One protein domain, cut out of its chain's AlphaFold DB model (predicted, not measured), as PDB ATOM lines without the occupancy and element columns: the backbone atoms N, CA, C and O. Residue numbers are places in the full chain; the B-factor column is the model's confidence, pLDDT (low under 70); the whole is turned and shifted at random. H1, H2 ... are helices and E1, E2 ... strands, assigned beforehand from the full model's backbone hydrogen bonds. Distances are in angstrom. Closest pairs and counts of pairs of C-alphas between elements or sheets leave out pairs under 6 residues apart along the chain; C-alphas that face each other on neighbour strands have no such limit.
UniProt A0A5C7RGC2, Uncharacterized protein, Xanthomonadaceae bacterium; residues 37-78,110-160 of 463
ATOM      1  N   HIS A  37       5.226 -51.497  21.834       76.06
ATOM      2  CA  HIS A  37       5.871 -51.251  23.118       76.06
ATOM      3  C   HIS A  37       5.768 -52.496  23.988       76.06
ATOM      4  O   HIS A  37       4.730 -53.154  24.018       76.06
ATOM      5  N   THR A  38       6.849 -52.799  24.692       79.06
ATOM      6  CA  THR A  38       6.894 -53.849  25.700       79.06
ATOM      7  C   THR A  38       7.165 -53.175  27.036       79.06
ATOM      8  O   THR A  38       8.245 -52.622  27.259       79.06
ATOM      9  N   ASP A  39       6.165 -53.174  27.914       79.38
ATOM     10  CA  ASP A  39       6.345 -52.734  29.295       79.38
ATOM     11  C   ASP A  39       6.993 -53.879  30.098       79.38
ATOM     12  O   ASP A  39       6.628 -55.048  29.955       79.38
ATOM     13  N   SER A  40       7.982 -53.558  30.933       73.75
ATOM     14  CA  SER A  40       8.691 -54.557  31.740       73.75
ATOM     15  C   SER A  40       7.784 -55.166  32.828       73.75
ATOM     16  O   SER A  40       7.093 -54.426  33.541       73.75
ATOM     17  N   PRO A  41       7.783 -56.502  33.007       60.62
ATOM     18  CA  PRO A  41       7.009 -57.154  34.053       60.62
ATOM     19  C   PRO A  41       7.650 -56.937  35.436       60.62
ATOM     20  O   PRO A  41       8.661 -57.541  35.768       60.62
ATOM     21  N   GLY A  42       7.006 -56.107  36.265       58.88
ATOM     22  CA  GLY A  42       7.131 -56.142  37.728       58.88
ATOM     23  C   GLY A  42       8.434 -55.597  38.329       58.88
ATOM     24  O   GLY A  42       9.361 -56.342  38.625       58.88
ATOM     25  N   GLY A  43       8.454 -54.302  38.658       58.78
ATOM     26  CA  GLY A  43       9.494 -53.686  39.489       58.78
ATOM     27  C   GLY A  43       9.183 -52.224  39.822       58.78
ATOM     28  O   GLY A  43       8.365 -51.591  39.155       58.78
ATOM     29  N   LYS A  44       9.835 -51.663  40.853       61.16
ATOM     30  CA  LYS A  44       9.715 -50.233  41.228       61.16
ATOM     31  C   LYS A  44      10.209 -49.276  40.127       61.16
ATOM     32  O   LYS A  44       9.851 -48.105  40.146       61.16
ATOM     33  N   ASN A  45      10.957 -49.793  39.151       64.62
ATOM     34  CA  ASN A  45      11.458 -49.068  37.989       64.62
ATOM     35  C   ASN A  45      10.720 -49.583  36.744       64.62
ATOM     36  O   ASN A  45      11.033 -50.655  36.233       64.62
ATOM     37  N   LYS A  46       9.689 -48.858  36.291       74.19
ATOM     38  CA  LYS A  46       8.961 -49.204  35.062       74.19
ATOM     39  C   LYS A  46       9.822 -48.829  33.854       74.19
ATOM     40  O   LYS A  46      10.047 -47.644  33.617       74.19
ATOM     41  N   PHE A  47      10.270 -49.830  33.103       75.06
ATOM     42  CA  PHE A  47      10.907 -49.643  31.800       75.06
ATOM     43  C   PHE A  47       9.882 -49.861  30.694       75.06
ATOM     44  O   PHE A  47       9.110 -50.822  30.752       75.06
ATOM     45  N   ARG A  48       9.901 -48.989  29.687       81.25
ATOM     46  CA  ARG A  48       9.138 -49.153  28.451       81.25
ATOM     47  C   ARG A  48      10.114 -49.265  27.294       81.25
ATOM     48  O   ARG A  48      10.799 -48.300  26.967       81.25
ATOM     49  N   ALA A  49      10.162 -50.432  26.676       78.38
ATOM     50  CA  ALA A  49      10.869 -50.625  25.423       78.38
ATOM     51  C   ALA A  49       9.923 -50.261  24.278       78.38
ATOM     52  O   ALA A  49       8.854 -50.856  24.160       78.38
ATOM     53  N   VAL A  50      10.282 -49.278  23.453       80.31
ATOM     54  CA  VAL A  50       9.565 -48.973  22.208       80.31
ATOM     55  C   VAL A  50      10.370 -49.571  21.065       80.31
ATOM     56  O   VAL A  50      11.497 -49.156  20.803       80.31
ATOM     57  N   HIS A  51       9.790 -50.572  20.415       74.06
ATOM     58  CA  HIS A  51      10.322 -51.207  19.221       74.06
ATOM     59  C   HIS A  51       9.809 -50.421  18.018       74.06
ATOM     60  O   HIS A  51       8.609 -50.450  17.720       74.06
ATOM     61  N   LEU A  52      10.705 -49.708  17.346       68.12
ATOM     62  CA  LEU A  52      10.384 -48.939  16.155       68.12
ATOM     63  C   LEU A  52      10.621 -49.799  14.899       68.12
ATOM     64  O   LEU A  52      11.298 -49.321  14.033       68.12
ATOM     65  N   ASP A  53      10.081 -51.022  14.758       60.19
ATOM     66  CA  ASP A  53      10.316 -51.963  13.619       60.19
ATOM     67  C   ASP A  53      11.653 -52.765  13.639       60.19
ATOM     68  O   ASP A  53      12.656 -52.369  14.220       60.19
ATOM     69  N   ALA A  54      11.675 -53.955  13.019       48.28
ATOM     70  CA  ALA A  54      12.789 -54.917  13.035       48.28
ATOM     71  C   ALA A  54      14.066 -54.419  12.327       48.28
ATOM     72  O   ALA A  54      15.147 -54.963  12.550       48.28
ATOM     73  N   GLN A  55      13.955 -53.380  11.492       55.22
ATOM     74  CA  GLN A  55      15.088 -52.658  10.895       55.22
ATOM     75  C   GLN A  55      15.418 -51.339  11.617       55.22
ATOM     76  O   GLN A  55      16.330 -50.620  11.204       55.22
ATOM     77  N   GLN A  56      14.690 -50.978  12.673       55.41
ATOM     78  CA  GLN A  56      14.718 -49.638  13.243       55.41
ATOM     79  C   GLN A  56      14.654 -49.709  14.792       55.41
ATOM     80  O   GLN A  56      13.622 -49.862  15.422       55.41
ATOM     81  N   ARG A  57      15.842 -49.608  15.401       63.88
ATOM     82  CA  ARG A  57      16.183 -49.119  16.759       63.88
ATOM     83  C   ARG A  57      15.187 -49.385  17.904       63.88
ATOM     84  O   ARG A  57      14.104 -48.802  17.970       63.88
ATOM     85  N   LEU A  58      15.650 -50.100  18.925       72.19
ATOM     86  CA  LEU A  58      15.040 -50.097  20.249       72.19
ATOM     87  C   LEU A  58      15.308 -48.758  20.960       72.19
ATOM     88  O   LEU A  58      16.444 -48.285  21.023       72.19
ATOM     89  N   VAL A  59      14.274 -48.148  21.537       78.56
ATOM     90  CA  VAL A  59      14.455 -47.065  22.518       78.56
ATOM     91  C   VAL A  59      13.919 -47.537  23.861       78.56
ATOM     92  O   VAL A  59      12.735 -47.854  23.992       78.56
ATOM     93  N   ILE A  60      14.796 -47.584  24.861       79.94
ATOM     94  CA  ILE A  60      14.433 -47.924  26.236       79.94
ATOM     95  C   ILE A  60      14.154 -46.630  26.991       79.94
ATOM     96  O   ILE A  60      15.033 -45.781  27.136       79.94
ATOM     97  N   PHE A  61      12.934 -46.496  27.500       81.38
ATOM     98  CA  PHE A  61      12.526 -45.414  28.388       81.38
ATOM     99  C   PHE A  61      12.510 -45.911  29.832       81.38
ATOM    100  O   PHE A  61      11.862 -46.912  30.146       81.38
ATOM    101  N   ALA A  62      13.199 -45.191  30.714       79.88
ATOM    102  CA  ALA A  62      13.308 -45.483  32.136       79.88
ATOM    103  C   ALA A  62      13.123 -44.201  32.947       79.88
ATOM    104  O   ALA A  62      14.042 -43.385  33.034       79.88
ATOM    105  N   ALA A  63      11.943 -44.016  33.542       74.25
ATOM    106  CA  ALA A  63      11.569 -42.760  34.197       74.25
ATOM    107  C   ALA A  63      11.784 -41.536  33.271       74.25
ATOM    108  O   ALA A  63      11.014 -41.360  32.332       74.25
ATOM    109  N   GLU A  64      12.830 -40.732  33.509       76.62
ATOM    110  CA  GLU A  64      13.207 -39.530  32.737       76.62
ATOM    111  C   GLU A  64      14.422 -39.739  31.809       76.62
ATOM    112  O   GLU A  64      14.910 -38.796  31.189       76.62
ATOM    113  N   ARG A  65      14.944 -40.966  31.706       80.50
ATOM    114  CA  ARG A  65      16.107 -41.295  30.868       80.50
ATOM    115  C   ARG A  65      15.679 -42.114  29.655       80.50
ATOM    116  O   ARG A  65      14.829 -43.000  29.765       80.50
ATOM    117  N   TYR A  66      16.288 -41.829  28.507       84.81
ATOM    118  CA  TYR A  66      16.093 -42.585  27.272       84.81
ATOM    119  C   TYR A  66      17.435 -43.127  26.770       84.81
ATOM    120  O   TYR A  66      18.407 -42.386  26.638       84.81
ATOM    121  N   CYS A  67      17.474 -44.427  26.485       86.44
ATOM    122  CA  CYS A  67      18.610 -45.099  25.868       86.44
ATOM    123  C   CYS A  67      18.211 -45.505  24.459       86.44
ATOM    124  O   CYS A  67      17.382 -46.395  24.274       86.44
ATOM    125  N   ALA A  68      18.765 -44.816  23.466       81.88
ATOM    126  CA  ALA A  68      18.597 -45.203  22.076       81.88
ATOM    127  C   ALA A  68      19.635 -46.273  21.742       81.88
ATOM    128  O   ALA A  68      20.835 -46.033  21.893       81.88
ATOM    129  N   GLU A  69      19.170 -47.431  21.281       77.31
ATOM    130  CA  GLU A  69      20.040 -48.445  20.705       77.31
ATOM    131  C   GLU A  69      20.890 -47.803  19.601       77.31
ATOM    132  O   GLU A  69      20.371 -47.013  18.790       77.31
ATOM    133  N   PRO A  70      22.209 -48.072  19.572       67.69
ATOM    134  CA  PRO A  70      23.048 -47.607  18.489       67.69
ATOM    135  C   PRO A  70      22.397 -48.068  17.182       67.69
ATOM    136  O   PRO A  70      22.079 -49.240  17.047       67.69
ATOM    137  N   SER A  71      22.172 -47.138  16.235       57.88
ATOM    138  CA  SER A  71      21.543 -47.451  14.940       57.88
ATOM    139  C   SER A  71      22.059 -48.790  14.411       57.88
ATOM    140  O   SER A  71      23.296 -48.894  14.401       57.88
ATOM    141  N   PRO A  72      21.189 -49.732  13.970       57.50
ATOM    142  CA  PRO A  72      21.634 -50.998  13.402       57.50
ATOM    143  C   PRO A  72      22.695 -50.630  12.397       57.50
ATOM    144  O   PRO A  72      22.471 -49.788  11.518       57.50
ATOM    145  N   ASP A  73      23.910 -51.067  12.698       51.75
ATOM    146  CA  ASP A  73      25.064 -50.557  12.004       51.75
ATOM    147  C   ASP A  73      24.841 -50.752  10.513       51.75
ATOM    148  O   ASP A  73      24.188 -51.705  10.087       51.75
ATOM    149  N   ALA A  74      25.407 -49.869   9.696       48.44
ATOM    150  CA  ALA A  74      25.454 -50.058   8.251       48.44
ATOM    151  C   ALA A  74      26.002 -51.449   7.860       48.44
ATOM    152  O   ALA A  74      25.884 -51.831   6.713       48.44
ATOM    153  N   LEU A  75      26.536 -52.224   8.813       44.03
ATOM    154  CA  LEU A  75      26.824 -53.652   8.761       44.03
ATOM    155  C   LEU A  75      25.606 -54.549   8.486       44.03
ATOM    156  O   LEU A  75      25.761 -55.506   7.749       44.03
ATOM    157  N   ALA A  76      24.402 -54.257   8.990       47.41
ATOM    158  CA  ALA A  76      23.184 -54.971   8.582       47.41
ATOM    159  C   ALA A  76      22.785 -54.600   7.144       47.41
ATOM    160  O   ALA A  76      22.411 -55.477   6.373       47.41
ATOM    161  N   ALA A  77      22.962 -53.331   6.753       48.28
ATOM    162  CA  ALA A  77      22.778 -52.875   5.371       48.28
ATOM    163  C   ALA A  77      23.846 -53.463   4.413       48.28
ATOM    164  O   ALA A  77      23.537 -53.841   3.285       48.28
ATOM    165  N   TYR A  78      25.085 -53.620   4.884       46.34
ATOM    166  CA  TYR A  78      26.223 -54.217   4.181       46.34
ATOM    167  C   TYR A  78      26.091 -55.740   4.096       46.34
ATOM    168  O   TYR A  78      26.264 -56.309   3.026       46.34
ATOM    169  N   ARG A 110      33.712 -47.060   9.673       59.03
ATOM    170  CA  ARG A 110      33.660 -47.232  11.124       59.03
ATOM    171  C   ARG A 110      34.590 -48.377  11.464       59.03
ATOM    172  O   ARG A 110      34.363 -49.520  11.075       59.03
ATOM    173  N   THR A 111      35.652 -48.052  12.176       65.69
ATOM    174  CA  THR A 111      36.579 -49.044  12.690       65.69
ATOM    175  C   THR A 111      35.848 -49.953  13.681       65.69
ATOM    176  O   THR A 111      34.877 -49.533  14.321       65.69
ATOM    177  N   GLN A 112      36.286 -51.210  13.815       70.75
ATOM    178  CA  GLN A 112      35.718 -52.155  14.796       70.75
ATOM    179  C   GLN A 112      35.661 -51.535  16.205       70.75
ATOM    180  O   GLN A 112      34.738 -51.782  16.982       70.75
ATOM    181  N   SER A 113      36.615 -50.653  16.486       71.25
ATOM    182  CA  SER A 113      36.731 -49.857  17.693       71.25
ATOM    183  C   SER A 113      35.524 -48.938  17.935       71.25
ATOM    184  O   SER A 113      34.998 -48.906  19.045       71.25
ATOM    185  N   ILE A 114      35.024 -48.226  16.915       75.44
ATOM    186  CA  ILE A 114      33.847 -47.341  17.040       75.44
ATOM    187  C   ILE A 114      32.587 -48.137  17.377       75.44
ATOM    188  O   ILE A 114      31.772 -47.696  18.192       75.44
ATOM    189  N   THR A 115      32.428 -49.320  16.784       79.00
ATOM    190  CA  THR A 115      31.303 -50.214  17.088       79.00
ATOM    191  C   THR A 115      31.343 -50.663  18.547       79.00
ATOM    192  O   THR A 115      30.342 -50.541  19.253       79.00
ATOM    193  N   LEU A 116      32.515 -51.084  19.032       80.94
ATOM    194  CA  LEU A 116      32.700 -51.485  20.428       80.94
ATOM    195  C   LEU A 116      32.414 -50.332  21.404       80.94
ATOM    196  O   LEU A 116      31.769 -50.535  22.431       80.94
ATOM    197  N   MET A 117      32.823 -49.104  21.071       83.12
ATOM    198  CA  MET A 117      32.540 -47.922  21.895       83.12
ATOM    199  C   MET A 117      31.046 -47.599  21.963       83.12
ATOM    200  O   MET A 117      30.538 -47.231  23.022       83.12
ATOM    201  N   ARG A 118      30.319 -47.769  20.858       83.75
ATOM    202  CA  ARG A 118      28.867 -47.559  20.830       83.75
ATOM    203  C   ARG A 118      28.112 -48.606  21.643       83.75
ATOM    204  O   ARG A 118      27.201 -48.221  22.372       83.75
ATOM    205  N   ASP A 119      28.517 -49.875  21.575       85.56
ATOM    206  CA  ASP A 119      27.955 -50.926  22.436       85.56
ATOM    207  C   ASP A 119      28.231 -50.627  23.918       85.56
ATOM    208  O   ASP A 119      27.329 -50.682  24.753       85.56
ATOM    209  N   ALA A 120      29.451 -50.193  24.248       86.94
ATOM    210  CA  ALA A 120      29.802 -49.811  25.612       86.94
ATOM    211  C   ALA A 120      28.945 -48.641  26.132       86.94
ATOM    212  O   ALA A 120      28.429 -48.711  27.248       86.94
ATOM    213  N   LEU A 121      28.755 -47.578  25.338       88.88
ATOM    214  CA  LEU A 121      27.914 -46.425  25.705       88.88
ATOM    215  C   LEU A 121      26.442 -46.810  25.873       88.88
ATOM    216  O   LEU A 121      25.774 -46.315  26.783       88.88
ATOM    217  N   TYR A 122      25.947 -47.717  25.035       89.62
ATOM    218  CA  TYR A 122      24.592 -48.231  25.148       89.62
ATOM    219  C   TYR A 122      24.395 -49.038  26.437       89.62
ATOM    220  O   TYR A 122      23.503 -48.719  27.222       89.62
ATOM    221  N   ARG A 123      25.299 -49.981  26.737       90.25
ATOM    222  CA  ARG A 123      25.277 -50.760  27.989       90.25
ATOM    223  C   ARG A 123      25.409 -49.884  29.235       90.25
ATOM    224  O   ARG A 123      24.772 -50.155  30.251       90.25
ATOM    225  N   MET A 124      26.210 -48.815  29.176       91.00
ATOM    226  CA  MET A 124      26.265 -47.814  30.248       91.00
ATOM    227  C   MET A 124      24.910 -47.132  30.442       91.00
ATOM    228  O   MET A 124      24.458 -46.980  31.575       91.00
ATOM    229  N   CYS A 125      24.247 -46.739  29.354       90.62
ATOM    230  CA  CYS A 125      22.922 -46.141  29.433       90.62
ATOM    231  C   CYS A 125      21.907 -47.115  30.046       90.62
ATOM    232  O   CYS A 125      21.182 -46.727  30.959       90.62
ATOM    233  N   GLU A 126      21.900 -48.383  29.630       88.12
ATOM    234  CA  GLU A 126      21.030 -49.418  30.206       88.12
ATOM    235  C   GLU A 126      21.285 -49.616  31.703       88.12
ATOM    236  O   GLU A 126      20.342 -49.658  32.493       88.12
ATOM    237  N   ALA A 127      22.550 -49.670  32.124       90.25
ATOM    238  CA  ALA A 127      22.902 -49.773  33.535       90.25
ATOM    239  C   ALA A 127      22.439 -48.541  34.335       90.25
ATOM    240  O   ALA A 127      21.970 -48.679  35.469       90.25
ATOM    241  N   ALA A 128      22.544 -47.339  33.757       89.81
ATOM    242  CA  ALA A 128      22.111 -46.089  34.383       89.81
ATOM    243  C   ALA A 128      20.585 -45.991  34.474       89.81
ATOM    244  O   ALA A 128      20.033 -45.597  35.502       89.81
ATOM    245  N   ALA A 129      19.895 -46.400  33.410       86.69
ATOM    246  CA  ALA A 129      18.451 -46.554  33.359       86.69
ATOM    247  C   ALA A 129      17.981 -47.574  34.411       86.69
ATOM    248  O   ALA A 129      17.041 -47.300  35.156       86.69
ATOM    249  N   GLY A 130      18.689 -48.702  34.530       85.06
ATOM    250  CA  GLY A 130      18.499 -49.756  35.530       85.06
ATOM    251  C   GLY A 130      18.686 -49.306  36.982       85.06
ATOM    252  O   GLY A 130      18.232 -49.986  37.903       85.06
ATOM    253  N   GLY A 131      19.351 -48.167  37.200       84.88
ATOM    254  CA  GLY A 131      19.798 -47.725  38.521       84.88
ATOM    255  C   GLY A 131      20.965 -48.549  39.077       84.88
ATOM    256  O   GLY A 131      21.272 -48.442  40.261       84.88
ATOM    257  N   HIS A 132      21.617 -49.368  38.245       86.88
ATOM    258  CA  HIS A 132      22.813 -50.128  38.618       86.88
ATOM    259  C   HIS A 132      24.048 -49.234  38.726       86.88
ATOM    260  O   HIS A 132      24.955 -49.542  39.496       86.88
ATOM    261  N   ILE A 133      24.067 -48.130  37.972       89.31
ATOM    262  CA  ILE A 133      25.102 -47.102  38.069       89.31
ATOM    263  C   ILE A 133      24.491 -45.720  38.307       89.31
ATOM    264  O   ILE A 133      23.454 -45.370  37.744       89.31
ATOM    265  N   GLY A 134      25.139 -44.933  39.166       86.19
ATOM    266  CA  GLY A 134      24.738 -43.553  39.455       86.19
ATOM    267  C   GLY A 134      25.243 -42.559  38.405       86.19
ATOM    268  O   GLY A 134      26.186 -42.843  37.671       86.19
ATOM    269  N   GLU A 135      24.685 -41.346  38.374       85.12
ATOM    270  CA  GLU A 135      25.039 -40.303  37.388       85.12
ATOM    271  C   GLU A 135      26.535 -39.959  37.364       85.12
ATOM    272  O   GLU A 135      27.116 -39.743  36.305       85.12
ATOM    273  N   ARG A 136      27.200 -39.979  38.524       79.75
ATOM    274  CA  ARG A 136      28.652 -39.765  38.611       79.75
ATOM    275  C   ARG A 136      29.466 -40.908  38.021       79.75
ATOM    276  O   ARG A 136      30.502 -40.661  37.415       79.75
ATOM    277  N   GLN A 137      29.010 -42.147  38.193       84.88
ATOM    278  CA  GLN A 137      29.663 -43.299  37.572       84.88
ATOM    279  C   GLN A 137      29.493 -43.230  36.056       84.88
ATOM    280  O   GLN A 137      30.454 -43.464  35.335       84.88
ATOM    281  N   VAL A 138      28.317 -42.810  35.576       89.88
ATOM    282  CA  VAL A 138      28.095 -42.518  34.154       89.88
ATOM    283  C   VAL A 138      29.063 -41.439  33.667       89.88
ATOM    284  O   VAL A 138      29.751 -41.664  32.680       89.88
ATOM    285  N   ALA A 139      29.190 -40.310  34.370       86.38
ATOM    286  CA  ALA A 139      30.127 -39.247  33.997       86.38
ATOM    287  C   ALA A 139      31.593 -39.729  33.957       86.38
ATOM    288  O   ALA A 139      32.325 -39.409  33.017       86.38
ATOM    289  N   ALA A 140      32.009 -40.546  34.931       85.50
ATOM    290  CA  ALA A 140      33.339 -41.157  34.958       85.50
ATOM    291  C   ALA A 140      33.563 -42.099  33.765       85.50
ATOM    292  O   ALA A 140      34.577 -42.006  33.074       85.50
ATOM    293  N   PHE A 141      32.605 -42.989  33.487       88.94
ATOM    294  CA  PHE A 141      32.714 -43.916  32.365       88.94
ATOM    295  C   PHE A 141      32.654 -43.206  31.010       88.94
ATOM    296  O   PHE A 141      33.371 -43.607  30.097       88.94
ATOM    297  N   LEU A 142      31.866 -42.137  30.877       88.19
ATOM    298  CA  LEU A 142      31.831 -41.305  29.673       88.19
ATOM    299  C   LEU A 142      33.180 -40.632  29.421       88.19
ATOM    300  O   LEU A 142      33.677 -40.699  28.301       88.19
ATOM    301  N   THR A 143      33.791 -40.052  30.456       86.50
ATOM    302  CA  THR A 143      35.121 -39.429  30.357       86.50
ATOM    303  C   THR A 143      36.159 -40.459  29.919       86.50
ATOM    304  O   THR A 143      36.847 -40.262  28.924       86.50
ATOM    305  N   LYS A 144      36.181 -41.626  30.575       87.06
ATOM    306  CA  LYS A 144      37.070 -42.736  30.206       87.06
ATOM    307  C   LYS A 144      36.818 -43.257  28.786       87.06
ATOM    308  O   LYS A 144      37.755 -43.634  28.089       87.06
ATOM    309  N   SER A 145      35.563 -43.291  28.348       86.88
ATOM    310  CA  SER A 145      35.195 -43.710  26.995       86.88
ATOM    311  C   SER A 145      35.704 -42.721  25.943       86.88
ATOM    312  O   SER A 145      36.271 -43.144  24.941       86.88
ATOM    313  N   GLN A 146      35.579 -41.411  26.183       86.56
ATOM    314  CA  GLN A 146      36.109 -40.363  25.297       86.56
ATOM    315  C   GLN A 146      37.636 -40.415  25.207       86.56
ATOM    316  O   GLN A 146      38.203 -40.345  24.120       86.56
ATOM    317  N   ASP A 147      38.282 -40.619  26.347       86.75
ATOM    318  CA  ASP A 147      39.715 -40.827  26.488       86.75
ATOM    319  C   ASP A 147      40.198 -42.026  25.647       86.75
ATOM    320  O   ASP A 147      41.085 -41.895  24.799       86.75
ATOM    321  N   LEU A 148      39.560 -43.191  25.802       85.56
ATOM    322  CA  LEU A 148      39.854 -44.377  24.990       85.56
ATOM    323  C   LEU A 148      39.548 -44.150  23.503       85.56
ATOM    324  O   LEU A 148      40.312 -44.604  22.653       85.56
ATOM    325  N   THR A 149      38.481 -43.410  23.184       83.69
ATOM    326  CA  THR A 149      38.126 -43.032  21.807       83.69
ATOM    327  C   THR A 149      39.248 -42.235  21.156       83.69
ATOM    328  O   THR A 149      39.655 -42.550  20.040       83.69
ATOM    329  N   ALA A 150      39.779 -41.227  21.849       84.50
ATOM    330  CA  ALA A 150      40.860 -40.395  21.337       84.50
ATOM    331  C   ALA A 150      42.130 -41.218  21.063       84.50
ATOM    332  O   ALA A 150      42.768 -41.033  20.027       84.50
ATOM    333  N   VAL A 151      42.461 -42.168  21.945       86.81
ATOM    334  CA  VAL A 151      43.601 -43.086  21.766       86.81
ATOM    335  C   VAL A 151      43.411 -43.984  20.562       86.81
ATOM    336  O   VAL A 151      44.304 -44.095  19.731       86.81
ATOM    337  N   ILE A 152      42.248 -44.618  20.465       83.56
ATOM    338  CA  ILE A 152      41.900 -45.502  19.358       83.56
ATOM    339  C   ILE A 152      41.998 -44.746  18.032       83.56
ATOM    340  O   ILE A 152      42.672 -45.217  17.122       83.56
ATOM    341  N   LEU A 153      41.411 -43.548  17.947       81.94
ATOM    342  CA  LEU A 153      41.494 -42.706  16.753       81.94
ATOM    343  C   LEU A 153      42.945 -42.338  16.432       81.94
ATOM    344  O   LEU A 153      43.354 -42.424  15.279       81.94
ATOM    345  N   ALA A 154      43.749 -41.974  17.434       82.50
ATOM    346  CA  ALA A 154      45.164 -41.678  17.232       82.50
ATOM    347  C   ALA A 154      45.934 -42.898  16.705       82.50
ATOM    348  O   ALA A 154      46.705 -42.767  15.758       82.50
ATOM    349  N   ILE A 155      45.698 -44.091  17.260       82.19
ATOM    350  CA  ILE A 155      46.311 -45.341  16.792       82.19
ATOM    351  C   ILE A 155      45.872 -45.644  15.361       82.19
ATOM    352  O   ILE A 155      46.705 -45.996  14.535       82.19
ATOM    353  N   GLU A 156      44.595 -45.479  15.034       79.50
ATOM    354  CA  GLU A 156      44.063 -45.720  13.690       79.50
ATOM    355  C   GLU A 156      44.671 -44.773  12.651       79.50
ATOM    356  O   GLU A 156      45.053 -45.220  11.569       79.50
ATOM    357  N   GLN A 157      44.836 -43.489  12.994       78.12
ATOM    358  CA  GLN A 157      45.513 -42.518  12.132       78.12
ATOM    359  C   GLN A 157      47.015 -42.817  11.999       78.12
ATOM    360  O   GLN A 157      47.556 -42.748  10.900       78.12
ATOM    361  N   LEU A 158      47.692 -43.191  13.092       75.88
ATOM    362  CA  LEU A 158      49.133 -43.485  13.103       75.88
ATOM    363  C   LEU A 158      49.485 -44.788  12.383       75.88
ATOM    364  O   LEU A 158      50.507 -44.871  11.709       75.88
ATOM    365  N   THR A 159      48.655 -45.816  12.528       74.50
ATOM    366  CA  THR A 159      48.866 -47.122  11.886       74.50
ATOM    367  C   THR A 159      48.380 -47.136  10.441       74.50
ATOM    368  O   THR A 159      48.684 -48.070   9.700       74.50
ATOM    369  N   GLY A 160      47.592 -46.133  10.033       67.19
ATOM    370  CA  GLY A 160      46.922 -46.104   8.738       67.19
ATOM    371  C   GLY A 160      46.060 -47.346   8.490       67.19
ATOM    372  O   GLY A 160      45.759 -47.642   7.336       67.19
TER     373      GLY A 160
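What this domain is: This is residues 37 to 78 and 110 to 160 of the 463 residues of an uncharacterized protein of Xanthomonadaceae bacterium (UniProt A0A5C7RGC2). A flat, loose arrangement has a small four-stranded antiparallel sheet at one end and a hairpin of two long helices, H2 and H3, running out from it. H2 has its last part, residues 121 to 129, over one face of the sheet near its E4 edge, and H3 lies side by side with H2, away from the sheet; the short helix H1 is set off from both. The printed part has 93 residues, with four named strands and then three named helices, in the order E1 E2 E3 E4 H1 H2 H3, and its class is mixed, helices and strands. The sheet's order is E1 - E2 - E3 - E4. The whole is loose, with a radius of gyration of the C-alphas of 15.6 A, and spans 50 by 35 by 15 A.

Where its parts are: E1, residues 37 to 39, begins at C-alpha 37 (5.871, -51.251, 23.118) and is 6.4 A long. E2, residues 47 to 51, is 12.7 A long, E3, residues 58 to 62, 12.9 A, and E4, residues 65 to 68, 9.9 A. H1, residues 74 to 78, measures 5.9 A. H2, residues 112 to 129, is 26.0 A long and begins at C-alpha 112 (35.718, -52.155, 14.796). H3, residues 135 to 159, is the longest helix at 35.6 A and ends at C-alpha 159 (48.866, -47.122, 11.886).

How they stand to each other: The strands form a meander, each the antiparallel neighbour of the one before, and each successive two are a hairpin. N 38 and O 49 of E1 and E2 are 2.8 A apart, N 48 and O 61 of E2 and E3 2.9 A, and N 60 and O 67 of E3 and E4 2.9 A, within hydrogen-bond range. H2 is on the sheet, at a height over the sheet of 9.8 A, in two layers, a helix on one face of a sheet. It lies over E4 and only just over E3, with 3 of its C-alphas on E3, and runs along the strands, at 26 degrees to E4 on the local plane. The closest C-alphas of E4 and H2, those of Cys 67 and Cys 125, are 5.7 A apart. H2 and H3 touch as a helical hairpin at a shallow tilt of 2 degrees, opposite ways; their closest C-alphas, of Met 124 and Val 138, are 6.8 A apart. H3 is not on the sheet, and neither is H1, which is apart from H2 and H3. In H1, H2 and H3 every O i to N i+4 pair is within hydrogen-bond range.

The domain as a whole: The two C-alphas farthest apart, those of Gly 42 and Leu 158, are 50.3 A apart. Residues 79 to 109 are not printed, and C-alphas 78 and 110 are 12.3 A apart across this cut, which lies in the link from H1 to H2. Of the links printed whole, none is long. The mean pLDDT of the printed part is 76.3; residues 41 to 45, 52 to 57, 70 to 78, 110 to 111 and 160 are under 70.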